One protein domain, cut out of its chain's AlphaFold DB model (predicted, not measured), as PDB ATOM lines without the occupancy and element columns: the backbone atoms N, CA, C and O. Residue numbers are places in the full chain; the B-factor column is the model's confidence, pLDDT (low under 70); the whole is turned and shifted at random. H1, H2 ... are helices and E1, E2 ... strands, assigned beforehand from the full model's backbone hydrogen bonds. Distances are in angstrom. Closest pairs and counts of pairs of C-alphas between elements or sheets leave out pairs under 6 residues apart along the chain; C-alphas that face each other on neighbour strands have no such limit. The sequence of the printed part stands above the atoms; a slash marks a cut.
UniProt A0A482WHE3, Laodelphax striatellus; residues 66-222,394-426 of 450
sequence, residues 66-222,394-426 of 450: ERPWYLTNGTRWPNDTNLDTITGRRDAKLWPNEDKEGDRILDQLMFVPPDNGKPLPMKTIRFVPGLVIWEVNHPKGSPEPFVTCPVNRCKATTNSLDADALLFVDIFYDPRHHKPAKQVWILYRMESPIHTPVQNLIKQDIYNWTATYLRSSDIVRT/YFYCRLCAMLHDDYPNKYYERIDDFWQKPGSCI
ATOM      1  N   GLU A  66     -11.658  36.981  35.262       77.44
ATOM      2  CA  GLU A  66     -11.370  35.556  35.014       77.44
ATOM      3  C   GLU A  66     -10.082  35.291  34.202       77.44
ATOM      4  O   GLU A  66      -9.697  34.132  34.007       77.44
ATOM      5  N   ARG A  67      -9.384  36.334  33.729       86.94
ATOM      6  CA  ARG A  67      -8.158  36.166  32.928       86.94
ATOM      7  C   ARG A  67      -6.986  35.644  33.766       86.94
ATOM      8  O   ARG A  67      -6.827  36.092  34.907       86.94
ATOM      9  N   PRO A  68      -6.121  34.778  33.196       92.19
ATOM     10  CA  PRO A  68      -4.875  34.358  33.831       92.19
ATOM     11  C   PRO A  68      -4.046  35.522  34.375       92.19
ATOM     12  O   PRO A  68      -3.944  36.575  33.746       92.19
ATOM     13  N   TRP A  69      -3.408  35.308  35.524       93.00
ATOM     14  CA  TRP A  69      -2.664  36.323  36.274       93.00
ATOM     15  C   TRP A  69      -1.556  37.034  35.479       93.00
ATOM     16  O   TRP A  69      -1.192  38.153  35.844       93.00
ATOM     17  N   TYR A  70      -1.015  36.396  34.440       92.19
ATOM     18  CA  TYR A  70       0.052  36.919  33.582       92.19
ATOM     19  C   TYR A  70      -0.456  37.802  32.428       92.19
ATOM     20  O   TYR A  70       0.349  38.319  31.660       92.19
ATOM     21  N   LEU A  71      -1.774  37.959  32.278       91.62
ATOM     22  CA  LEU A  71      -2.375  38.901  31.334       91.62
ATOM     23  C   LEU A  71      -2.649  40.247  32.009       91.62
ATOM     24  O   LEU A  71      -2.842  40.340  33.226       91.62
ATOM     25  N   THR A  72      -2.738  41.299  31.203       86.62
ATOM     26  CA  THR A  72      -3.139  42.639  31.626       86.62
ATOM     27  C   THR A  72      -4.498  42.580  32.323       86.62
ATOM     28  O   THR A  72      -5.486  42.081  31.775       86.62
ATOM     29  N   ASN A  73      -4.540  43.120  33.547       85.38
ATOM     30  CA  ASN A  73      -5.679  43.090  34.475       85.38
ATOM     31  C   ASN A  73      -6.155  41.684  34.892       85.38
ATOM     32  O   ASN A  73      -7.206  41.568  35.513       85.38
ATOM     33  N   GLY A  74      -5.398  40.628  34.589       88.19
ATOM     34  CA  GLY A  74      -5.748  39.270  34.986       88.19
ATOM     35  C   GLY A  74      -5.589  39.043  36.487       88.19
ATOM     36  O   GLY A  74      -4.570  39.405  37.090       88.19
ATOM     37  N   THR A  75      -6.591  38.414  37.094       89.56
ATOM     38  CA  THR A  75      -6.637  38.103  38.531       89.56
ATOM     39  C   THR A  75      -6.754  36.613  38.827       89.56
ATOM     40  O   THR A  75      -6.658  36.230  39.990       89.56
ATOM     41  N   ARG A  76      -6.901  35.757  37.809       92.06
ATOM     42  CA  ARG A  76      -6.965  34.304  37.991       92.06
ATOM     43  C   ARG A  76      -5.574  33.725  38.228       92.06
ATOM     44  O   ARG A  76      -4.797  33.532  37.289       92.06
ATOM     45  N   TRP A  77      -5.280  33.448  39.489       93.19
ATOM     46  CA  TRP A  77      -4.095  32.707  39.907       93.19
ATOM     47  C   TRP A  77      -4.278  31.202  39.665       93.19
ATOM     48  O   TRP A  77      -5.417  30.730  39.632       93.19
ATOM     49  N   PRO A  78      -3.186  30.452  39.437       94.94
ATOM     50  CA  PRO A  78      -3.250  28.997  39.391       94.94
ATOM     51  C   PRO A  78      -3.597  28.410  40.762       94.94
ATOM     52  O   PRO A  78      -3.262  28.992  41.794       94.94
ATOM     53  N   ASN A  79      -4.244  27.248  40.740       92.38
ATOM     54  CA  ASN A  79      -4.417  26.394  41.913       92.38
ATOM     55  C   ASN A  79      -3.304  25.340  41.943       92.38
ATOM     56  O   ASN A  79      -2.597  25.156  40.948       92.38
ATOM     57  N   ASP A  80      -3.193  24.624  43.059       91.62
ATOM     58  CA  ASP A  80      -2.289  23.483  43.180       91.62
ATOM     59  C   ASP A  80      -2.580  22.440  42.096       91.62
ATOM     60  O   ASP A  80      -3.736  22.146  41.770       91.62
ATOM     61  N   THR A  81      -1.514  21.894  41.516       90.69
ATOM     62  CA  THR A  81      -1.631  20.947  40.406       90.69
ATOM     63  C   THR A  81      -2.139  19.602  40.909       90.69
ATOM     64  O   THR A  81      -1.673  19.089  41.930       90.69
ATOM     65  N   ASN A  82      -3.070  18.998  40.170       86.75
ATOM     66  CA  ASN A  82      -3.595  17.686  40.515       86.75
ATOM     67  C   ASN A  82      -2.561  16.599  40.232       86.75
ATOM     68  O   ASN A  82      -1.826  16.654  39.245       86.75
ATOM     69  N   LEU A  83      -2.557  15.573  41.078       87.88
ATOM     70  CA  LEU A  83      -1.828  14.343  40.820       87.88
ATOM     71  C   LEU A  83      -2.773  13.306  40.222       87.88
ATOM     72  O   LEU A  83      -3.857  13.050  40.747       87.88
ATOM     73  N   ASP A  84      -2.335  12.682  39.138       84.38
ATOM     74  CA  ASP A  84      -2.955  11.485  38.605       84.38
ATOM     75  C   ASP A  84      -2.923  10.387  39.677       84.38
ATOM     76  O   ASP A  84      -1.870  10.013  40.196       84.38
ATOM     77  N   THR A  85      -4.106   9.881  40.020       84.06
ATOM     78  CA  THR A  85      -4.291   8.956  41.150       84.06
ATOM     79  C   THR A  85      -3.626   7.592  40.953       84.06
ATOM     80  O   THR A  85      -3.444   6.867  41.928       84.06
ATOM     81  N   ILE A  86      -3.253   7.237  39.719       83.31
ATOM     82  CA  ILE A  86      -2.668   5.936  39.374       83.31
ATOM     83  C   ILE A  86      -1.144   6.039  39.297       83.31
ATOM     84  O   ILE A  86      -0.422   5.219  39.859       83.31
ATOM     85  N   THR A  87      -0.646   7.040  38.580       83.94
ATOM     86  CA  THR A  87       0.779   7.222  38.286       83.94
ATOM     87  C   THR A  87       1.488   8.102  39.309       83.94
ATOM     88  O   THR A  87       2.717   8.111  39.348       83.94
ATOM     89  N   GLY A  88       0.736   8.862  40.111       82.38
ATOM     90  CA  GLY A  88       1.269   9.853  41.044       82.38
ATOM     91  C   GLY A  88       1.934  11.045  40.354       82.38
ATOM     92  O   GLY A  88       2.607  11.829  41.019       82.38
ATOM     93  N   ARG A  89       1.789  11.181  39.029       82.94
ATOM     94  CA  ARG A  89       2.352  12.294  38.261       82.94
ATOM     95  C   ARG A  89       1.357  13.430  38.157       82.94
ATOM     96  O   ARG A  89       0.159  13.203  38.044       82.94
ATOM     97  N   ARG A  90       1.868  14.653  38.143       90.56
ATOM     98  CA  ARG A  90       1.061  15.832  37.830       90.56
ATOM     99  C   ARG A  90       0.541  15.777  36.385       90.56
ATOM    100  O   ARG A  90       1.202  15.212  35.514       90.56
ATOM    101  N   ASP A  91      -0.615  16.380  36.140       85.38
ATOM    102  CA  ASP A  91      -1.237  16.474  34.810       85.38
ATOM    103  C   ASP A  91      -0.592  17.544  33.900       85.38
ATOM    104  O   ASP A  91      -0.660  17.444  32.672       85.38
ATOM    105  N   ALA A  92       0.076  18.540  34.490       89.31
ATOM    106  CA  ALA A  92       0.745  19.619  33.770       89.31
ATOM    107  C   ALA A  92       1.981  19.146  32.976       89.31
ATOM    108  O   ALA A  92       2.886  18.503  33.517       89.31
ATOM    109  N   LYS A  93       2.063  19.547  31.698       92.50
ATOM    110  CA  LYS A  93       3.199  19.269  30.801       92.50
ATOM    111  C   LYS A  93       4.223  20.398  30.876       92.50
ATOM    112  O   LYS A  93       4.060  21.448  30.266       92.50
ATOM    113  N   LEU A  94       5.292  20.186  31.630       95.19
ATOM    114  CA  LEU A  94       6.244  21.235  31.988       95.19
ATOM    115  C   LEU A  94       7.606  21.074  31.313       95.19
ATOM    116  O   LEU A  94       8.266  22.078  31.042       95.19
ATOM    117  N   TRP A  95       8.003  19.845  30.971       95.38
ATOM    118  CA  TRP A  95       9.323  19.549  30.402       95.38
ATOM    119  C   TRP A  95       9.281  19.158  28.917       95.38
ATOM    120  O   TRP A  95       8.274  18.628  28.441       95.38
ATOM    121  N   PRO A  96      10.380  19.348  28.154       94.25
ATOM    122  CA  PRO A  96      10.421  19.031  26.720       94.25
ATOM    123  C   PRO A  96      10.051  17.583  26.355       94.25
ATOM    124  O   PRO A  96       9.555  17.320  25.264       94.25
ATOM    125  N   ASN A  97      10.294  16.624  27.249       92.56
ATOM    126  CA  ASN A  97       9.922  15.221  27.048       92.56
ATOM    127  C   ASN A  97       8.419  14.951  27.245       92.56
ATOM    128  O   ASN A  97       7.946  13.902  26.810       92.56
ATOM    129  N   GLU A  98       7.693  15.863  27.892       92.88
ATOM    130  CA  GLU A  98       6.256  15.764  28.184       92.88
ATOM    131  C   GLU A  98       5.413  16.437  27.092       92.88
ATOM    132  O   GLU A  98       4.323  15.966  26.765       92.88
ATOM    133  N   ASP A  99       5.949  17.497  26.483       92.50
ATOM    134  CA  ASP A  99       5.397  18.134  25.291       92.50
ATOM    135  C   ASP A  99       6.514  18.547  24.325       92.50
ATOM    136  O   ASP A  99       7.179  19.572  24.507       92.50
ATOM    137  N   LYS A 100       6.701  17.722  23.289       88.75
ATOM    138  CA  LYS A 100       7.708  17.930  22.239       88.75
ATOM    139  C   LYS A 100       7.309  19.023  21.249       88.75
ATOM    140  O   LYS A 100       8.184  19.628  20.638       88.75
ATOM    141  N   GLU A 101       6.006  19.258  21.095       86.81
ATOM    142  CA  GLU A 101       5.441  20.109  20.047       86.81
ATOM    143  C   GLU A 101       4.924  21.449  20.576       86.81
ATOM    144  O   GLU A 101       4.670  22.337  19.765       86.81
ATOM    145  N   GLY A 102       4.851  21.660  21.893       88.56
ATOM    146  CA  GLY A 102       4.538  22.947  22.526       88.56
ATOM    147  C   GLY A 102       5.752  23.691  23.092       88.56
ATOM    148  O   GLY A 102       6.887  23.214  23.065       88.56
ATOM    149  N   ASP A 103       5.542  24.934  23.528       92.00
ATOM    150  CA  ASP A 103       6.565  25.748  24.207       92.00
ATOM    151  C   ASP A 103       6.479  25.678  25.741       92.00
ATOM    152  O   ASP A 103       7.387  26.156  26.421       92.00
ATOM    153  N   ARG A 104       5.406  25.070  26.272       95.38
ATOM    154  CA  ARG A 104       5.129  24.849  27.704       95.38
ATOM    155  C   ARG A 104       5.070  26.134  28.537       95.38
ATOM    156  O   ARG A 104       4.959  26.070  29.755       95.38
ATOM    157  N   ILE A 105       5.114  27.318  27.918       95.81
ATOM    158  CA  ILE A 105       5.205  28.590  28.646       95.81
ATOM    159  C   ILE A 105       3.949  28.798  29.497       95.81
ATOM    160  O   ILE A 105       4.076  29.151  30.664       95.81
ATOM    161  N   LEU A 106       2.748  28.577  28.945       94.62
ATOM    162  CA  LEU A 106       1.504  28.796  29.699       94.62
ATOM    163  C   LEU A 106       1.324  27.765  30.817       94.62
ATOM    164  O   LEU A 106       0.970  28.153  31.926       94.62
ATOM    165  N   ASP A 107       1.637  26.496  30.550       95.25
ATOM    166  CA  ASP A 107       1.576  25.432  31.557       95.25
ATOM    167  C   ASP A 107       2.526  25.732  32.721       95.25
ATOM    168  O   ASP A 107       2.128  25.685  33.881       95.25
ATOM    169  N   GLN A 108       3.753  26.171  32.425       97.06
ATOM    170  CA  GLN A 108       4.721  26.598  33.436       97.06
ATOM    171  C   GLN A 108       4.276  27.857  34.207       97.06
ATOM    172  O   GLN A 108       4.591  27.987  35.387       97.06
ATOM    173  N   LEU A 109       3.557  28.799  33.578       96.06
ATOM    174  CA  LEU A 109       3.000  29.983  34.260       96.06
ATOM    175  C   LEU A 109       1.823  29.647  35.177       96.06
ATOM    176  O   LEU A 109       1.548  30.397  36.116       96.06
ATOM    177  N   MET A 110       1.109  28.567  34.869       95.56
ATOM    178  CA  MET A 110      -0.056  28.101  35.615       95.56
ATOM    179  C   MET A 110       0.266  26.919  36.535       95.56
ATOM    180  O   MET A 110      -0.642  26.357  37.137       95.56
ATOM    181  N   PHE A 111       1.543  26.569  36.681       96.50
ATOM    182  CA  PHE A 111       1.983  25.489  37.548       96.50
ATOM    183  C   PHE A 111       2.206  25.966  38.985       96.50
ATOM    184  O   PHE A 111       2.974  26.898  39.242       96.50
ATOM    185  N   VAL A 112       1.576  25.261  39.923       95.94
ATOM    186  CA  VAL A 112       1.881  25.299  41.358       95.94
ATOM    187  C   VAL A 112       2.058  23.852  41.829       95.94
ATOM    188  O   VAL A 112       1.194  23.026  41.524       95.94
ATOM    189  N   PRO A 113       3.159  23.504  42.522       93.94
ATOM    190  CA  PRO A 113       3.382  22.146  43.006       93.94
ATOM    191  C   PRO A 113       2.194  21.624  43.828       93.94
ATOM    192  O   PRO A 113       1.591  22.409  44.557       93.94
ATOM    193  N   PRO A 114       1.869  20.320  43.757       90.88
ATOM    194  CA  PRO A 114       0.787  19.741  44.549       90.88
ATOM    195  C   PRO A 114       0.972  19.988  46.051       90.88
ATOM    196  O   PRO A 114       2.069  19.774  46.583       90.88
ATOM    197  N   ASP A 115      -0.100  20.377  46.747       87.06
ATOM    198  CA  ASP A 115      -0.070  20.513  48.202       87.06
ATOM    199  C   ASP A 115       0.042  19.132  48.864       87.06
ATOM    200  O   ASP A 115      -0.826  18.266  48.747       87.06
ATOM    201  N   ASN A 116       1.149  18.920  49.570       83.94
ATOM    202  CA  ASN A 116       1.425  17.709  50.336       83.94
ATOM    203  C   ASN A 116       1.340  17.954  51.855       83.94
ATOM    204  O   ASN A 116       1.860  17.158  52.643       83.94
ATOM    205  N   GLY A 117       0.738  19.074  52.269       84.25
ATOM    206  CA  GLY A 117       0.605  19.500  53.658       84.25
ATOM    207  C   GLY A 117       1.897  20.038  54.277       84.25
ATOM    208  O   GLY A 117       1.950  20.244  55.492       84.25
ATOM    209  N   LYS A 118       2.961  20.249  53.486       86.12
ATOM    210  CA  LYS A 118       4.233  20.819  53.953       86.12
ATOM    211  C   LYS A 118       4.543  22.130  53.231       86.12
ATOM    212  O   LYS A 118       4.392  22.213  52.016       86.12
ATOM    213  N   PRO A 119       5.078  23.141  53.943       89.25
ATOM    214  CA  PRO A 119       5.551  24.353  53.294       89.25
ATOM    215  C   PRO A 119       6.647  24.045  52.273       89.25
ATOM    216  O   PRO A 119       7.606  23.329  52.578       89.25
ATOM    217  N   LEU A 120       6.553  24.657  51.092       93.81
ATOM    218  CA  LEU A 120       7.612  24.578  50.092       93.81
ATOM    219  C   LEU A 120       8.938  25.119  50.674       93.81
ATOM    220  O   LEU A 120       8.965  26.214  51.270       93.81
ATOM    221  N   PRO A 121      10.054  24.382  50.522       95.50
ATOM    222  CA  PRO A 121      11.358  24.822  51.010       95.50
ATOM    223  C   PRO A 121      11.794  26.109  50.300       95.50
ATOM    224  O   PRO A 121      11.334  26.410  49.208       95.50
ATOM    225  N   MET A 122      12.685  26.898  50.897       97.12
ATOM    226  CA  MET A 122      13.236  28.060  50.195       97.12
ATOM    227  C   MET A 122      14.376  27.612  49.274       97.12
ATOM    228  O   MET A 122      15.397  27.141  49.773       97.12
ATOM    229  N   LYS A 123      14.221  27.782  47.958       97.44
ATOM    230  CA  LYS A 123      15.257  27.460  46.962       97.44
ATOM    231  C   LYS A 123      16.198  28.639  46.737       97.44
ATOM    232  O   LYS A 123      15.754  29.773  46.586       97.44
ATOM    233  N   THR A 124      17.500  28.396  46.693       97.56
ATOM    234  CA  THR A 124      18.502  29.435  46.415       97.56
ATOM    235  C   THR A 124      18.966  29.336  44.969       97.56
ATOM    236  O   THR A 124      19.400  28.273  44.535       97.56
ATOM    237  N   ILE A 125      18.909  30.442  44.227       97.62
ATOM    238  CA  ILE A 125      19.335  30.505  42.825       97.62
ATOM    239  C   ILE A 125      20.469  31.514  42.706       97.62
ATOM    240  O   ILE A 125      20.293  32.701  42.996       97.62
ATOM    241  N   ARG A 126      21.634  31.045  42.262       95.81
ATOM    242  CA  ARG A 126      22.780  31.895  41.970       95.81
ATOM    243  C   ARG A 126      22.752  32.362  40.521       95.81
ATOM    244  O   ARG A 126      22.733  31.549  39.604       95.81
ATOM    245  N   PHE A 127      22.841  33.669  40.320       94.75
ATOM    246  CA  PHE A 127      22.921  34.289  39.002       94.75
ATOM    247  C   PHE A 127      24.367  34.665  38.684       94.75
ATOM    248  O   PHE A 127      25.034  35.305  39.498       94.75
ATOM    249  N   VAL A 128      24.862  34.249  37.518       92.56
ATOM    250  CA  VAL A 128      26.267  34.392  37.126       92.56
ATOM    251  C   VAL A 128      26.351  35.142  35.788       92.56
ATOM    252  O   VAL A 128      25.859  34.613  34.792       92.56
ATOM    253  N   PRO A 129      26.966  36.345  35.730       90.00
ATOM    254  CA  PRO A 129      27.640  37.066  36.822       90.00
ATOM    255  C   PRO A 129      26.691  37.846  37.750       90.00
ATOM    256  O   PRO A 129      27.116  38.321  38.801       90.00
ATOM    257  N   GLY A 130      25.421  37.996  37.377       91.75
ATOM    258  CA  GLY A 130      24.452  38.767  38.146       91.75
ATOM    259  C   GLY A 130      23.033  38.597  37.625       91.75
ATOM    260  O   GLY A 130      22.804  37.908  36.631       91.75
ATOM    261  N   LEU A 131      22.082  39.216  38.326       92.44
ATOM    262  CA  LEU A 131      20.675  39.193  37.942       92.44
ATOM    263  C   LEU A 131      20.469  39.789  36.550       92.44
ATOM    264  O   LEU A 131      20.978  40.861  36.224       92.44
ATOM    265  N   VAL A 132      19.639  39.117  35.766       92.25
ATOM    266  CA  VAL A 132      19.133  39.624  34.498       92.25
ATOM    267  C   VAL A 132      17.990  40.598  34.795       92.25
ATOM    268  O   VAL A 132      16.881  40.181  35.123       92.25
ATOM    269  N   ILE A 133      18.276  41.901  34.761       90.75
ATOM    270  CA  ILE A 133      17.362  42.946  35.265       90.75
ATOM    271  C   ILE A 133      16.058  43.010  34.463       90.75
ATOM    272  O   ILE A 133      14.998  43.252  35.028       90.75
ATOM    273  N   TRP A 134      16.089  42.774  33.153       89.25
ATOM    274  CA  TRP A 134      14.864  42.844  32.352       89.25
ATOM    275  C   TRP A 134      13.858  41.733  32.678       89.25
ATOM    276  O   TRP A 134      12.670  41.932  32.463       89.25
ATOM    277  N   GLU A 135      14.284  40.623  33.287       92.56
ATOM    278  CA  GLU A 135      13.369  39.545  33.690       92.56
ATOM    279  C   GLU A 135      12.447  39.918  34.859       92.56
ATOM    280  O   GLU A 135      11.467  39.219  35.109       92.56
ATOM    281  N   VAL A 136      12.720  41.026  35.559       91.06
ATOM    282  CA  VAL A 136      11.798  41.595  36.556       91.06
ATOM    283  C   VAL A 136      10.954  42.751  36.011       91.06
ATOM    284  O   VAL A 136      10.091  43.259  36.719       91.06
ATOM    285  N   ASN A 137      11.140  43.155  34.750       88.12
ATOM    286  CA  ASN A 137      10.440  44.292  34.137       88.12
ATOM    287  C   ASN A 137       9.124  43.887  33.450       88.12
ATOM    288  O   ASN A 137       8.798  44.377  32.372       88.12
ATOM    289  N   HIS A 138       8.347  43.000  34.068       87.19
ATOM    290  CA  HIS A 138       7.011  42.632  33.591       87.19
ATOM    291  C   HIS A 138       5.916  43.404  34.362       87.19
ATOM    292  O   HIS A 138       6.197  43.961  35.424       87.19
ATOM    293  N   PRO A 139       4.645  43.436  33.902       86.31
ATOM    294  CA  PRO A 139       3.587  44.256  34.521       86.31
ATOM    295  C   PRO A 139       3.319  43.989  36.010       86.31
ATOM    296  O   PRO A 139       2.829  44.860  36.720       86.31
ATOM    297  N   LYS A 140       3.630  42.775  36.477       87.62
ATOM    298  CA  LYS A 140       3.538  42.362  37.889       87.62
ATOM    299  C   LYS A 140       4.908  42.206  38.545       87.62
ATOM    300  O   LYS A 140       5.019  41.516  39.544       87.62
ATOM    301  N   GLY A 141       5.963  42.728  37.939       88.00
ATOM    302  CA  GLY A 141       7.327  42.558  38.410       88.00
ATOM    303  C   GLY A 141       7.616  43.365  39.666       88.00
ATOM    304  O   GLY A 141       6.904  44.308  40.005       88.00
ATOM    305  N   SER A 142       8.680  42.978  40.357       91.50
ATOM    306  CA  SER A 142       9.221  43.676  41.520       91.50
ATOM    307  C   SER A 142      10.747  43.671  41.422       91.50
ATOM    308  O   SER A 142      11.302  42.696  40.911       91.50
ATOM    309  N   PRO A 143      11.452  44.702  41.931       90.81
ATOM    310  CA  PRO A 143      12.907  44.657  42.059       90.81
ATOM    311  C   PRO A 143      13.407  43.437  42.843       90.81
ATOM    312  O   PRO A 143      14.523  42.977  42.608       90.81
ATOM    313  N   GLU A 144      12.588  42.911  43.759       91.62
ATOM    314  CA  GLU A 144      12.835  41.633  44.418       91.62
ATOM    315  C   GLU A 144      12.277  40.484  43.557       91.62
ATOM    316  O   GLU A 144      11.059  40.411  43.355       91.62
ATOM    317  N   PRO A 145      13.127  39.576  43.035       93.06
ATOM    318  CA  PRO A 145      12.664  38.463  42.214       93.06
ATOM    319  C   PRO A 145      11.690  37.549  42.969       93.06
ATOM    320  O   PRO A 145      11.783  37.382  44.181       93.06
ATOM    321  N   PHE A 146      10.799  36.889  42.230       96.06
ATOM    322  CA  PHE A 146       9.885  35.837  42.706       96.06
ATOM    323  C   PHE A 146       8.710  36.271  43.597       96.06
ATOM    324  O   PHE A 146       7.716  35.552  43.635       96.06
ATOM    325  N   VAL A 147       8.756  37.426  44.270       95.12
ATOM    326  CA  VAL A 147       7.729  37.810  45.271       95.12
ATOM    327  C   VAL A 147       6.315  37.951  44.704       95.12
ATOM    328  O   VAL A 147       5.336  37.784  45.426       95.12
ATOM    329  N   THR A 148       6.201  38.232  43.409       94.38
ATOM    330  CA  THR A 148       4.929  38.390  42.695       94.38
ATOM    331  C   THR A 148       4.548  37.172  41.853       94.38
ATOM    332  O   THR A 148       3.596  37.233  41.074       94.38
ATOM    333  N   CYS A 149       5.286  36.069  41.986       96.44
ATOM    334  CA  CYS A 149       5.049  34.832  41.254       96.44
ATOM    335  C   CYS A 149       4.100  33.900  42.022       96.44
ATOM    336  O   CYS A 149       4.110  33.920  43.253       96.44
ATOM    337  N   PRO A 150       3.328  33.034  41.331       96.31
ATOM    338  CA  PRO A 150       2.484  32.042  42.002       96.31
ATOM    339  C   PRO A 150       3.291  31.107  42.908       96.31
ATOM    340  O   PRO A 150       2.918  30.854  44.048       96.31
ATOM    341  N   VAL A 151       4.456  30.672  42.423       97.00
ATOM    342  CA  VAL A 151       5.471  29.994  43.229       97.00
ATOM    343  C   VAL A 151       6.568  31.003  43.556       97.00
ATOM    344  O   VAL A 151       7.358  31.378  42.692       97.00
ATOM    345  N   ASN A 152       6.604  31.456  44.810       96.56
ATOM    346  CA  ASN A 152       7.496  32.528  45.277       96.56
ATOM    347  C   ASN A 152       8.583  32.051  46.256       96.56
ATOM    348  O   ASN A 152       9.273  32.853  46.884       96.56
ATOM    349  N   ARG A 153       8.755  30.735  46.412       97.56
ATOM    350  CA  ARG A 153       9.660  30.125  47.400       97.56
ATOM    351  C   ARG A 153      11.073  29.949  46.847       97.56
ATOM    352  O   ARG A 153      11.664  28.872  46.939       97.56
ATOM    353  N   CYS A 154      11.603  31.025  46.273       97.81
ATOM    354  CA  CYS A 154      12.968  31.112  45.777       97.81
ATOM    355  C   CYS A 154      13.612  32.435  46.196       97.81
ATOM    356  O   CYS A 154      12.931  33.444  46.343       97.81
ATOM    357  N   LYS A 155      14.937  32.443  46.346       96.75
ATOM    358  CA  LYS A 155      15.732  33.649  46.591       96.75
ATOM    359  C   LYS A 155      16.902  33.737  45.622       96.75
ATOM    360  O   LYS A 155      17.552  32.733  45.320       96.75
ATOM    361  N   ALA A 156      17.180  34.948  45.157       96.12
ATOM    362  CA  ALA A 156      18.318  35.230  44.298       96.12
ATOM    363  C   ALA A 156      19.590  35.495  45.116       96.12
ATOM    364  O   ALA A 156      19.550  36.095  46.188       96.12
ATOM    365  N   THR A 157      20.738  35.077  44.592       94.81
ATOM    366  CA  THR A 157      22.061  35.402  45.137       94.81
ATOM    367  C   THR A 157      23.086  35.531  44.013       94.81
ATOM    368  O   THR A 157      22.897  35.009  42.916       94.81
ATOM    369  N   THR A 158      24.201  36.199  44.280       91.94
ATOM    370  CA  THR A 158      25.388  36.214  43.407       91.94
ATOM    371  C   THR A 158      26.571  35.457  44.020       91.94
ATOM    372  O   THR A 158      27.545  35.171  43.322       91.94
ATOM    373  N   ASN A 159      26.476  35.077  45.302       87.00
ATOM    374  CA  ASN A 159      27.626  34.664  46.111       87.00
ATOM    375  C   ASN A 159      27.594  33.189  46.543       87.00
ATOM    376  O   ASN A 159      28.652  32.577  46.670       87.00
ATOM    377  N   SER A 160      26.414  32.610  46.785       87.19
ATOM    378  CA  SER A 160      26.311  31.282  47.412       87.19
ATOM    379  C   SER A 160      26.581  30.145  46.417       87.19
ATOM    380  O   SER A 160      25.957  30.041  45.362       87.19
ATOM    381  N   LEU A 161      27.578  29.315  46.738       84.38
ATOM    382  CA  LEU A 161      27.991  28.148  45.948       84.38
ATOM    383  C   LEU A 161      27.175  26.893  46.268       84.38
ATOM    384  O   LEU A 161      27.071  26.010  45.427       84.38
ATOM    385  N   ASP A 162      26.567  26.852  47.447       89.19
ATOM    386  CA  ASP A 162      25.639  25.834  47.943       89.19
ATOM    387  C   ASP A 162      24.194  26.039  47.447       89.19
ATOM    388  O   ASP A 162      23.264  25.415  47.952       89.19
ATOM    389  N   ALA A 163      23.998  26.913  46.453       95.12
ATOM    390  CA  ALA A 163      22.701  27.181  45.848       95.12
ATOM    391  C   ALA A 163      22.082  25.921  45.208       95.12
ATOM    392  O   ALA A 163      22.797  25.053  44.708       95.12
ATOM    393  N   ASP A 164      20.750  25.846  45.154       96.62
ATOM    394  CA  ASP A 164      20.031  24.772  44.460       96.62
ATOM    395  C   ASP A 164      20.234  24.841  42.939       96.62
ATOM    396  O   ASP A 164      20.248  23.810  42.268       96.62
ATOM    397  N   ALA A 165      20.408  26.049  42.387       96.94
ATOM    398  CA  ALA A 165      20.644  26.244  40.961       96.94
ATOM    399  C   ALA A 165      21.617  27.387  40.651       96.94
ATOM    400  O   ALA A 165      21.649  28.394  41.359       96.94
ATOM    401  N   LEU A 166      22.375  27.247  39.560       96.44
ATOM    402  CA  LEU A 166      23.232  28.280  38.975       96.44
ATOM    403  C   LEU A 166      22.731  28.622  37.568       96.44
ATOM    404  O   LEU A 166      22.691  27.753  36.697       96.44
ATOM    405  N   LEU A 167      22.399  29.890  37.338       95.94
ATOM    406  CA  LEU A 167      22.028  30.431  36.032       95.94
ATOM    407  C   LEU A 167      23.234  31.146  35.411       95.94
ATOM    408  O   LEU A 167      23.641  32.207  35.888       95.94
ATOM    409  N   PHE A 168      23.793  30.568  34.351       93.94
ATOM    410  CA  PHE A 168      24.897  31.144  33.585       93.94
ATOM    411  C   PHE A 168      24.342  31.990  32.444       93.94
ATOM    412  O   PHE A 168      23.772  31.449  31.496       93.94
ATOM    413  N   VAL A 169      24.505  33.306  32.549       91.62
ATOM    414  CA  VAL A 169      24.012  34.278  31.571       91.62
ATOM    415  C   VAL A 169      25.075  34.489  30.501       91.62
ATOM    416  O   VAL A 169      26.138  35.039  30.789       91.62
ATOM    417  N   ASP A 170      24.778  34.042  29.280       84.00
ATOM    418  CA  ASP A 170      25.575  34.150  28.047       84.00
ATOM    419  C   ASP A 170      26.948  33.451  28.038       84.00
ATOM    420  O   ASP A 170      27.314  32.848  27.025       84.00
ATOM    421  N   ILE A 171      27.701  33.509  29.135       82.25
ATOM    422  CA  ILE A 171      29.096  33.077  29.254       82.25
ATOM    423  C   ILE A 171      29.252  32.157  30.468       82.25
ATOM    424  O   ILE A 171      28.683  32.385  31.539       82.25
ATOM    425  N   PHE A 172      30.074  31.120  30.319       87.06
ATOM    426  CA  PHE A 172      30.516  30.303  31.435       87.06
ATOM    427  C   PHE A 172      31.608  31.018  32.240       87.06
ATOM    428  O   PHE A 172      32.710  31.256  31.748       87.06
ATOM    429  N   TYR A 173      31.319  31.294  33.509       84.50
ATOM    430  CA  TYR A 173      32.320  31.683  34.497       84.50
ATOM    431  C   TYR A 173      32.527  30.521  35.456       84.50
ATOM    432  O   TYR A 173      31.574  30.110  36.115       84.50
ATOM    433  N   ASP A 174      33.752  30.000  35.546       85.12
ATOM    434  CA  ASP A 174      34.044  28.885  36.446       85.12
ATOM    435  C   ASP A 174      33.763  29.296  37.902       85.12
ATOM    436  O   ASP A 174      34.454  30.174  38.436       85.12
ATOM    437  N   PRO A 175      32.768  28.683  38.575       83.19
ATOM    438  CA  PRO A 175      32.463  29.017  39.959       83.19
ATOM    439  C   PRO A 175      33.559  28.552  40.934       83.19
ATOM    440  O   PRO A 175      33.459  28.855  42.121       83.19
ATOM    441  N   ARG A 176      34.596  27.839  40.453       83.69
ATOM    442  CA  ARG A 176      35.673  27.203  41.230       83.69
ATOM    443  C   ARG A 176      35.116  26.311  42.335       83.69
ATOM    444  O   ARG A 176      35.543  26.363  43.485       83.69
ATOM    445  N   HIS A 177      34.119  25.510  41.970       84.56
ATOM    446  CA  HIS A 177      33.373  24.665  42.888       84.56
ATOM    447  C   HIS A 177      33.010  23.335  42.243       84.56
ATOM    448  O   HIS A 177      32.706  23.264  41.051       84.56
ATOM    449  N   HIS A 178      33.025  22.283  43.055       84.12
ATOM    450  CA  HIS A 178      32.547  20.976  42.647       84.12
ATOM    451  C   HIS A 178      31.020  20.962  42.673       84.12
ATOM    452  O   HIS A 178      30.435  21.106  43.739       84.12
ATOM    453  N   LYS A 179      30.389  20.773  41.512       87.94
ATOM    454  CA  LYS A 179      28.931  20.743  41.363       87.94
ATOM    455  C   LYS A 179      28.310  19.640  42.241       87.94
ATOM    456  O   LYS A 179      28.510  18.461  41.942       87.94
ATOM    457  N   PRO A 180      27.531  19.980  43.284       88.12
ATOM    458  CA  PRO A 180      26.821  18.992  44.086       88.12
ATOM    459  C   PRO A 180      25.803  18.223  43.238       88.12
ATOM    460  O   PRO A 180      25.189  18.787  42.336       88.12
ATOM    461  N   ALA A 181      25.556  16.952  43.569       85.00
ATOM    462  CA  ALA A 181      24.727  16.057  42.751       85.00
ATOM    463  C   ALA A 181      23.299  16.570  42.466       85.00
ATOM    464  O   ALA A 181      22.735  16.252  41.426       85.00
ATOM    465  N   LYS A 182      22.713  17.361  43.375       87.81
ATOM    466  CA  LYS A 182      21.358  17.929  43.232       87.81
ATOM    467  C   LYS A 182      21.338  19.378  42.733       87.81
ATOM    468  O   LYS A 182      20.265  19.962  42.635       87.81
ATOM    469  N   GLN A 183      22.500  19.975  42.467       93.44
ATOM    470  CA  GLN A 183      22.586  21.356  42.006       93.44
ATOM    471  C   GLN A 183      22.340  21.429  40.499       93.44
ATOM    472  O   GLN A 183      23.027  20.777  39.708       93.44
ATOM    473  N   VAL A 184      21.393  22.269  40.096       96.25
ATOM    474  CA  VAL A 184      20.999  22.441  38.695       96.25
ATOM    475  C   VAL A 184      21.822  23.553  38.052       96.25
ATOM    476  O   VAL A 184      21.814  24.691  38.508       96.25
ATOM    477  N   TRP A 185      22.537  23.256  36.973       95.81
ATOM    478  CA  TRP A 185      23.256  24.269  36.191       95.81
ATOM    479  C   TRP A 185      22.485  24.584  34.913       95.81
ATOM    480  O   TRP A 185      22.119  23.674  34.168       95.81
ATOM    481  N   ILE A 186      22.240  25.865  34.658       96.75
ATOM    482  CA  ILE A 186      21.312  26.333  33.628       96.75
ATOM    483  C   ILE A 186      22.047  27.273  32.675       96.75
ATOM    484  O   ILE A 186      22.605  28.282  33.107       96.75
ATOM    485  N   LEU A 187      22.032  26.962  31.378       95.50
ATOM    486  CA  LEU A 187      22.477  27.890  30.338       95.50
ATOM    487  C   LEU A 187      21.342  28.865  30.022       95.50
ATOM    488  O   LEU A 187      20.312  28.432  29.516       95.50
ATOM    489  N   TYR A 188      21.536  30.159  30.258       94.94
ATOM    490  CA  TYR A 188      20.610  31.213  29.851       94.94
ATOM    491  C   TYR A 188      21.185  31.992  28.668       94.94
ATOM    492  O   TYR A 188      22.295  32.521  28.764       94.94
ATOM    493  N   ARG A 189      20.439  32.064  27.558       90.94
ATOM    494  CA  ARG A 189      20.858  32.808  26.364       90.94
ATOM    495  C   ARG A 189      19.704  33.288  25.498       90.94
ATOM    496  O   ARG A 189      18.828  32.514  25.136       90.94
ATOM    497  N   MET A 190      19.781  34.542  25.070       91.31
ATOM    498  CA  MET A 190      18.793  35.146  24.166       91.31
ATOM    499  C   MET A 190      19.326  35.423  22.766       91.31
ATOM    500  O   MET A 190      18.550  35.402  21.817       91.31
ATOM    501  N   GLU A 191      20.624  35.688  22.632       91.00
ATOM    502  CA  GLU A 191      21.227  36.011  21.341       91.00
ATOM    503  C   GLU A 191      21.373  34.755  20.470       91.00
ATOM    504  O   GLU A 191      21.455  33.633  20.965       91.00
ATOM    505  N   SER A 192      21.394  34.932  19.152       91.56
ATOM    506  CA  SER A 192      21.539  33.837  18.193       91.56
ATOM    507  C   SER A 192      22.902  33.119  18.284       91.56
ATOM    508  O   SER A 192      23.916  33.740  18.621       91.56
ATOM    509  N   PRO A 193      22.992  31.830  17.893       88.38
ATOM    510  CA  PRO A 193      24.260  31.109  17.822       88.38
ATOM    511  C   PRO A 193      25.321  31.782  16.939       88.38
ATOM    512  O   PRO A 193      26.507  31.657  17.215       88.38
ATOM    513  N   ILE A 194      24.913  32.513  15.892       86.12
ATOM    514  CA  ILE A 194      25.833  33.224  14.985       86.12
ATOM    515  C   ILE A 194      26.466  34.454  15.653       86.12
ATOM    516  O   ILE A 194      27.628  34.746  15.383       86.12
ATOM    517  N   HIS A 195      25.732  35.157  16.522       82.56
ATOM    518  CA  HIS A 195      26.222  36.347  17.240       82.56
ATOM    519  C   HIS A 195      26.689  36.043  18.664       82.56
ATOM    520  O   HIS A 195      26.978  36.956  19.433       82.56
ATOM    521  N   THR A 196      26.806  34.765  19.022       73.00
ATOM    522  CA  THR A 196      27.415  34.359  20.287       73.00
ATOM    523  C   THR A 196      28.937  34.254  20.096       73.00
ATOM    524  O   THR A 196      29.381  33.478  19.246       73.00
ATOM    525  N   PRO A 197      29.765  35.009  20.843       56.81
ATOM    526  CA  PRO A 197      31.218  34.933  20.714       56.81
ATOM    527  C   PRO A 197      31.740  33.518  21.018       56.81
ATOM    528  O   PRO A 197      31.297  32.888  21.969       56.81
ATOM    529  N   VAL A 198      32.663  33.064  20.157       56.03
ATOM    530  CA  VAL A 198      33.512  31.849  20.143       56.03
ATOM    531  C   VAL A 198      33.129  30.709  21.109       56.03
ATOM    532  O   VAL A 198      33.117  30.875  22.324       56.03
ATOM    533  N   GLN A 199      32.984  29.497  20.552       53.28
ATOM    534  CA  GLN A 199      32.683  28.202  21.202       53.28
ATOM    535  C   GLN A 199      33.376  27.931  22.560       53.28
ATOM    536  O   GLN A 199      32.844  27.184  23.376       53.28
ATOM    537  N   ASN A 200      34.509  28.574  22.852       53.75
ATOM    538  CA  ASN A 200      35.266  28.413  24.098       53.75
ATOM    539  C   ASN A 200      34.625  29.072  25.336       53.75
ATOM    540  O   ASN A 200      35.093  28.842  26.448       53.75
ATOM    541  N   LEU A 201      33.581  29.891  25.173       68.44
ATOM    542  CA  LEU A 201      32.886  30.545  26.292       68.44
ATOM    543  C   LEU A 201      31.730  29.714  26.865       68.44
ATOM    544  O   LEU A 201      31.118  30.114  27.853       68.44
ATOM    545  N   ILE A 202      31.424  28.563  26.257       78.44
ATOM    546  CA  ILE A 202      30.361  27.657  26.690       78.44
ATOM    547  C   ILE A 202      31.007  26.338  27.078       78.44
ATOM    548  O   ILE A 202      31.593  25.647  26.246       78.44
ATOM    549  N   LYS A 203      30.891  25.968  28.349       86.75
ATOM    550  CA  LYS A 203      31.461  24.713  28.825       86.75
ATOM    551  C   LYS A 203      30.500  23.562  28.529       86.75
ATOM    552  O   LYS A 203      29.315  23.634  28.827       86.75
ATOM    553  N   GLN A 204      31.014  22.519  27.892       90.38
ATOM    554  CA  GLN A 204      30.245  21.313  27.575       90.38
ATOM    555  C   GLN A 204      30.010  20.484  28.846       90.38
ATOM    556  O   GLN A 204      30.659  20.732  29.862       90.38
ATOM    557  N   ASP A 205      29.105  19.507  28.782       90.69
ATOM    558  CA  ASP A 205      28.959  18.437  29.783       90.69
ATOM    559  C   ASP A 205      28.570  18.869  31.217       90.69
ATOM    560  O   ASP A 205      28.599  18.085  32.161       90.69
ATOM    561  N   ILE A 206      28.192  20.135  31.425       91.31
ATOM    562  CA  ILE A 206      27.902  20.669  32.769       91.31
ATOM    563  C   ILE A 206      26.448  21.091  32.978       91.31
ATOM    564  O   ILE A 206      25.984  21.129  34.122       91.31
ATOM    565  N   TYR A 207      25.728  21.436  31.908       94.62
ATOM    566  CA  TYR A 207      24.398  22.034  32.003       94.62
ATOM    567  C   TYR A 207      23.331  20.955  32.145       94.62
ATOM    568  O   TYR A 207      23.277  20.018  31.353       94.62
ATOM    569  N   ASN A 208      22.452  21.111  33.130       96.38
ATOM    570  CA  ASN A 208      21.247  20.298  33.266       96.38
ATOM    571  C   ASN A 208      20.126  20.848  32.388       96.38
ATOM    572  O   ASN A 208      19.461  20.090  31.675       96.38
ATOM    573  N   TRP A 209      19.926  22.168  32.457       97.44
ATOM    574  CA  TRP A 209      18.809  22.852  31.816       97.44
ATOM    575  C   TRP A 209      19.271  23.924  30.832       97.44
ATOM    576  O   TRP A 209      20.342  24.519  30.979       97.44
ATOM    577  N   THR A 210      18.422  24.209  29.853       96.62
ATOM    578  CA  THR A 210      18.575  25.335  28.932       96.62
ATOM    579  C   THR A 210      17.415  26.314  29.059       96.62
ATOM    580  O   THR A 210      16.252  25.926  29.161       96.62
ATOM    581  N   ALA A 211      17.752  27.595  29.018       97.19
ATOM    582  CA  ALA A 211      16.843  28.722  28.995       97.19
ATOM    583  C   ALA A 211      17.181  29.615  27.800       97.19
ATOM    584  O   ALA A 211      17.917  30.596  27.918       97.19
ATOM    585  N   THR A 212      16.695  29.221  26.623       95.31
ATOM    586  CA  THR A 212      16.952  29.920  25.359       95.31
ATOM    587  C   THR A 212      15.671  30.178  24.579       95.31
ATOM    588  O   THR A 212      14.611  29.685  24.964       95.31
ATOM    589  N   TYR A 213      15.752  30.918  23.471       94.69
ATOM    590  CA  TYR A 213      14.591  31.163  22.608       94.69
ATOM    591  C   TYR A 213      14.055  29.899  21.918       94.69
ATOM    592  O   TYR A 213      12.926  29.916  21.436       94.69
ATOM    593  N   LEU A 214      14.832  28.810  21.880       94.75
ATOM    594  CA  LEU A 214      14.403  27.551  21.281       94.75
ATOM    595  C   LEU A 214      13.276  26.928  22.107       94.75
ATOM    596  O   LEU A 214      13.401  26.736  23.316       94.75
ATOM    597  N   ARG A 215      12.206  26.506  21.445       93.81
ATOM    598  CA  ARG A 215      11.062  25.819  22.050       93.81
ATOM    599  C   ARG A 215      11.424  24.467  22.657       93.81
ATOM    600  O   ARG A 215      10.706  23.972  23.520       93.81
ATOM    601  N   SER A 216      12.550  23.882  22.254       93.94
ATOM    602  CA  SER A 216      13.121  22.686  22.875       93.94
ATOM    603  C   SER A 216      13.864  22.961  24.188       93.94
ATOM    604  O   SER A 216      14.332  22.011  24.811       93.94
ATOM    605  N   SER A 217      14.012  24.223  24.613       95.94
ATOM    606  CA  SER A 217      14.615  24.542  25.908       95.94
ATOM    607  C   SER A 217      13.786  24.029  27.076       95.94
ATOM    608  O   SER A 217      12.558  24.030  27.034       95.94
ATOM    609  N   ASP A 218      14.466  23.661  28.158       96.62
ATOM    610  CA  ASP A 218      13.824  23.246  29.406       96.62
ATOM    611  C   ASP A 218      12.878  24.329  29.937       96.62
ATOM    612  O   ASP A 218      11.714  24.064  30.232       96.62
ATOM    613  N   ILE A 219      13.346  25.578  29.934       97.38
ATOM    614  CA  ILE A 219      12.517  26.752  30.197       97.38
ATOM    615  C   ILE A 219      12.648  27.689  29.004       97.38
ATOM    616  O   ILE A 219      13.600  28.457  28.903       97.38
ATOM    617  N   VAL A 220      11.692  27.629  28.080       96.00
ATOM    618  CA  VAL A 220      11.722  28.455  26.867       96.00
ATOM    619  C   VAL A 220      11.746  29.936  27.245       96.00
ATOM    620  O   VAL A 220      10.859  30.416  27.950       96.00
ATOM    621  N   ARG A 221      12.745  30.667  26.761       94.69
ATOM    622  CA  ARG A 221      12.928  32.108  26.938       94.69
ATOM    623  C   ARG A 221      12.925  32.767  25.557       94.69
ATOM    624  O   ARG A 221      13.961  33.190  25.046       94.69
ATOM    625  N   THR A 222      11.747  32.854  24.945       90.44
ATOM    626  CA  THR A 222      11.536  33.729  23.783       90.44
ATOM    627  C   THR A 222      11.576  35.198  24.210       90.44
ATOM    628  O   THR A 222      11.527  35.507  25.399       90.44
ATOM    629  N   TYR A 394       7.535  35.847  31.749       94.56
ATOM    630  CA  TYR A 394       7.760  35.786  33.209       94.56
ATOM    631  C   TYR A 394       8.783  34.708  33.627       94.56
ATOM    632  O   TYR A 394       8.496  33.833  34.454       94.56
ATOM    633  N   PHE A 395       9.974  34.737  33.020       96.44
ATOM    634  CA  PHE A 395      10.979  33.675  33.144       96.44
ATOM    635  C   PHE A 395      11.315  33.322  34.598       96.44
ATOM    636  O   PHE A 395      11.344  32.143  34.937       96.44
ATOM    637  N   TYR A 396      11.517  34.307  35.480       96.88
ATOM    638  CA  TYR A 396      11.840  34.039  36.889       96.88
ATOM    639  C   TYR A 396      10.722  33.322  37.642       96.88
ATOM    640  O   TYR A 396      11.009  32.424  38.433       96.88
ATOM    641  N   CYS A 397       9.456  33.643  37.366       97.44
ATOM    642  CA  CYS A 397       8.338  32.920  37.966       97.44
ATOM    643  C   CYS A 397       8.341  31.451  37.554       97.44
ATOM    644  O   CYS A 397       8.230  30.574  38.408       97.44
ATOM    645  N   ARG A 398       8.556  31.186  36.263       97.88
ATOM    646  CA  ARG A 398       8.656  29.817  35.749       97.88
ATOM    647  C   ARG A 398       9.888  29.093  36.274       97.88
ATOM    648  O   ARG A 398       9.776  27.946  36.673       97.88
ATOM    649  N   LEU A 399      11.042  29.753  36.349       98.19
ATOM    650  CA  LEU A 399      12.259  29.177  36.923       98.19
ATOM    651  C   LEU A 399      12.047  28.744  38.374       98.19
ATOM    652  O   LEU A 399      12.443  27.640  38.740       98.19
ATOM    653  N   CYS A 400      11.405  29.587  39.189       98.12
ATOM    654  CA  CYS A 400      11.110  29.215  40.564       98.12
ATOM    655  C   CYS A 400      10.138  28.037  40.627       98.12
ATOM    656  O   CYS A 400      10.434  27.049  41.292       98.12
ATOM    657  N   ALA A 401       9.030  28.105  39.884       97.62
ATOM    658  CA  ALA A 401       8.059  27.019  39.812       97.62
ATOM    659  C   ALA A 401       8.723  25.697  39.394       97.62
ATOM    660  O   ALA A 401       8.498  24.664  40.019       97.62
ATOM    661  N   MET A 402       9.630  25.741  38.417       97.44
ATOM    662  CA  MET A 402      10.279  24.549  37.882       97.44
ATOM    663  C   MET A 402      11.325  23.923  38.797       97.44
ATOM    664  O   MET A 402      11.526  22.714  38.758       97.44
ATOM    665  N   LEU A 403      11.953  24.705  39.674       97.25
ATOM    666  CA  LEU A 403      12.828  24.172  40.726       97.25
ATOM    667  C   LEU A 403      12.067  23.500  41.876       97.25
ATOM    668  O   LEU A 403      12.692  22.817  42.693       97.25
ATOM    669  N   HIS A 404      10.750  23.706  41.943       96.06
ATOM    670  CA  HIS A 404       9.844  23.045  42.884       96.06
ATOM    671  C   HIS A 404       9.100  21.853  42.286       96.06
ATOM    672  O   HIS A 404       8.316  21.214  42.984       96.06
ATOM    673  N   ASP A 405       9.350  21.544  41.020       93.88
ATOM    674  CA  ASP A 405       8.800  20.370  40.366       93.88
ATOM    675  C   ASP A 405       9.685  19.121  40.552       93.88
ATOM    676  O   ASP A 405      10.869  19.228  40.885       93.88
ATOM    677  N   ASP A 406       9.124  17.937  40.297       88.94
ATOM    678  CA  ASP A 406       9.905  16.717  40.078       88.94
ATOM    679  C   ASP A 406      10.433  16.697  38.638       88.94
ATOM    680  O   ASP A 406       9.697  16.428  37.681       88.94
ATOM    681  N   TYR A 407      11.711  17.046  38.489       90.50
ATOM    682  CA  TYR A 407      12.349  17.271  37.199       90.50
ATOM    683  C   TYR A 407      13.308  16.147  36.791       90.50
ATOM    684  O   TYR A 407      13.954  15.525  37.641       90.50
ATOM    685  N   PRO A 408      13.490  15.908  35.477       86.12
ATOM    686  CA  PRO A 408      14.382  14.859  35.001       86.12
ATOM    687  C   PRO A 408      15.828  15.067  35.465       86.12
ATOM    688  O   PRO A 408      16.419  16.132  35.256       86.12
ATOM    689  N   ASN A 409      16.442  14.013  36.010       89.25
ATOM    690  CA  ASN A 409      17.885  13.986  36.224       89.25
ATOM    691  C   ASN A 409      18.596  13.800  34.877       89.25
ATOM    692  O   ASN A 409      18.790  12.677  34.412       89.25
ATOM    693  N   LYS A 410      18.935  14.916  34.228       92.31
ATOM    694  CA  LYS A 410      19.605  14.945  32.926       92.31
ATOM    695  C   LYS A 410      20.691  16.006  32.874       92.31
ATOM    696  O   LYS A 410      20.694  16.956  33.661       92.31
ATOM    697  N   TYR A 411      21.563  15.876  31.886       93.19
ATOM    698  CA  TYR A 411      22.491  16.916  31.469       93.19
ATOM    699  C   TYR A 411      22.735  16.831  29.960       93.19
ATOM    700  O   TYR A 411      22.408  15.829  29.322       93.19
ATOM    701  N   TYR A 412      23.266  17.906  29.389       93.06
ATOM    702  CA  TYR A 412      23.667  17.963  27.988       93.06
ATOM    703  C   TYR A 412      25.150  17.602  27.887       93.06
ATOM    704  O   TYR A 412      25.994  18.428  28.228       93.06
ATOM    705  N   GLU A 413      25.458  16.395  27.405       92.25
ATOM    706  CA  GLU A 413      26.840  15.945  27.151       92.25
ATOM    707  C   GLU A 413      27.557  16.928  26.215       92.25
ATOM    708  O   GLU A 413      28.618  17.474  26.521       92.25
ATOM    709  N   ARG A 414      26.897  17.259  25.101       91.44
ATOM    710  CA  ARG A 414      27.327  18.296  24.164       91.44
ATOM    711  C   ARG A 414      26.222  19.319  23.995       91.44
ATOM    712  O   ARG A 414      25.250  19.103  23.273       91.44
ATOM    713  N   ILE A 415      26.373  20.465  24.650       91.38
ATOM    714  CA  ILE A 415      25.382  21.542  24.581       91.38
ATOM    715  C   ILE A 415      25.293  22.149  23.174       91.38
ATOM    716  O   ILE A 415      24.252  22.675  22.787       91.38
ATOM    717  N   ASP A 416      26.343  22.007  22.366       89.00
ATOM    718  CA  ASP A 416      26.326  22.424  20.964       89.00
ATOM    719  C   ASP A 416      25.436  21.554  20.073       89.00
ATOM    720  O   ASP A 416      24.898  22.064  19.093       89.00
ATOM    721  N   ASP A 417      25.191  20.290  20.428       90.88
ATOM    722  CA  ASP A 417      24.241  19.448  19.685       90.88
ATOM    723  C   ASP A 417      22.788  19.918  19.906       90.88
ATOM    724  O   ASP A 417      21.903  19.644  19.098       90.88
ATOM    725  N   PHE A 418      22.551  20.694  20.967       91.38
ATOM    726  CA  PHE A 418      21.314  21.441  21.181       91.38
ATOM    727  C   PHE A 418      21.362  22.825  20.509       91.38
ATOM    728  O   PHE A 418      20.470  23.174  19.738       91.38
ATOM    729  N   TRP A 419      22.403  23.617  20.789       89.06
ATOM    730  CA  TRP A 419      22.445  25.049  20.461       89.06
ATOM    731  C   TRP A 419      22.887  25.355  19.023       89.06
ATOM    732  O   TRP A 419      22.395  26.288  18.393       89.06
ATOM    733  N   GLN A 420      23.812  24.561  18.490       87.56
ATOM    734  CA  GLN A 420      24.492  24.775  17.210       87.56
ATOM    735  C   GLN A 420      24.317  23.588  16.251       87.56
ATOM    736  O   GLN A 420      25.151  23.383  15.366       87.56
ATOM    737  N   LYS A 421      23.235  22.807  16.392       88.12
ATOM    738  CA  LYS A 421      22.972  21.684  15.484       88.12
ATOM    739  C   LYS A 421      22.973  22.134  14.013       88.12
ATOM    740  O   LYS A 421      22.518  23.242  13.699       88.12
ATOM    741  N   PRO A 422      23.450  21.292  13.079       87.38
ATOM    742  CA  PRO A 422      23.345  21.580  11.654       87.38
ATOM    743  C   PRO A 422      21.906  21.939  11.262       87.38
ATOM    744  O   PRO A 422      20.962  21.243  11.628       87.38
ATOM    745  N   GLY A 423      21.744  23.048  10.540       88.38
ATOM    746  CA  GLY A 423      20.427  23.571  10.165       88.38
ATOM    747  C   GLY A 423      19.760  24.473  11.204       88.38
ATOM    748  O   GLY A 423      18.697  25.011  10.909       88.38
ATOM    749  N   SER A 424      20.378  24.713  12.369       91.19
ATOM    750  CA  SER A 424      19.911  25.748  13.306       91.19
ATOM    751  C   SER A 424      19.976  27.142  12.703       91.19
ATOM    752  O   SER A 424      19.073  27.935  12.932       91.19
ATOM    753  N   CYS A 425      21.020  27.448  11.929       93.44
ATOM    754  CA  CYS A 425      21.162  28.736  11.264       93.44
ATOM    755  C   CYS A 425      21.776  28.593   9.871       93.44
ATOM    756  O   CYS A 425      22.630  27.730   9.647       93.44
ATOM    757  N   ILE A 426      21.394  29.491   8.969       92.62
ATOM    758  CA  ILE A 426      22.020  29.692   7.658       92.62
ATOM    759  C   ILE A 426      22.806  31.009   7.657       92.62
ATOM    760  O   ILE A 426      22.581  31.883   8.494       92.62
TER     761      ILE A 426
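This is residues 66 to 222 and 394 to 426 of the 450 residues of a protein of Laodelphax striatellus (UniProt A0A482WHE3). With little regular structure, this domain is mostly loops round a curled, strongly twisted parallel sheet, E2 E1 E3 E4 E5, with H3 packed on it. The printed part has 190 residues, 48 in named elements, class mixed: H1 E1 H2 E2 E3 E4 E5 H3 H4. It is compact, radius of gyration of the C-alphas 16.7 A, spans 46 by 37 by 37 A.

H1 is residues 105 to 109, from C-alpha 105 at (5.205, 28.590, 28.646). E1 is 123 to 128, 16.3 A from first to last C-alpha; H2 133 to 136; E2 154 to 157; E3 165 to 169; E4 184 to 189, 16.1 A; E5 209 to 212; H3 395 to 403, 12.3 A. H4 is 415 to 419, ending at C-alpha 419 (22.445, 25.049, 20.461).

Within hydrogen-bond range are N 155 and O 123 of E2 and E1, 2.8 A, and N 211 and O 187 of E5 and E4, 2.7 A. E1, H2, E2 form a strand-helix-strand unit, parallel neighbours joined through a helix, its crossover right-handed. H3 is on the sheet; H4 only grazes it. H1 touches H3, closest C-alphas Gln 108 and Arg 398, 5.6 A. H2 only just touches H3, with 3 pairs of C-alphas within 8 A. In H1, H3 and H4 every O i to N i+4 pair is within range; H2 is too short for one.

Residues 223 to 393 are not printed, a gap of 10.4 A between C-alphas 222 and 394. The longest of the long links printed whole, E4 to E5, has 19 residues; of these, 197 to 201 have pLDDT under 70.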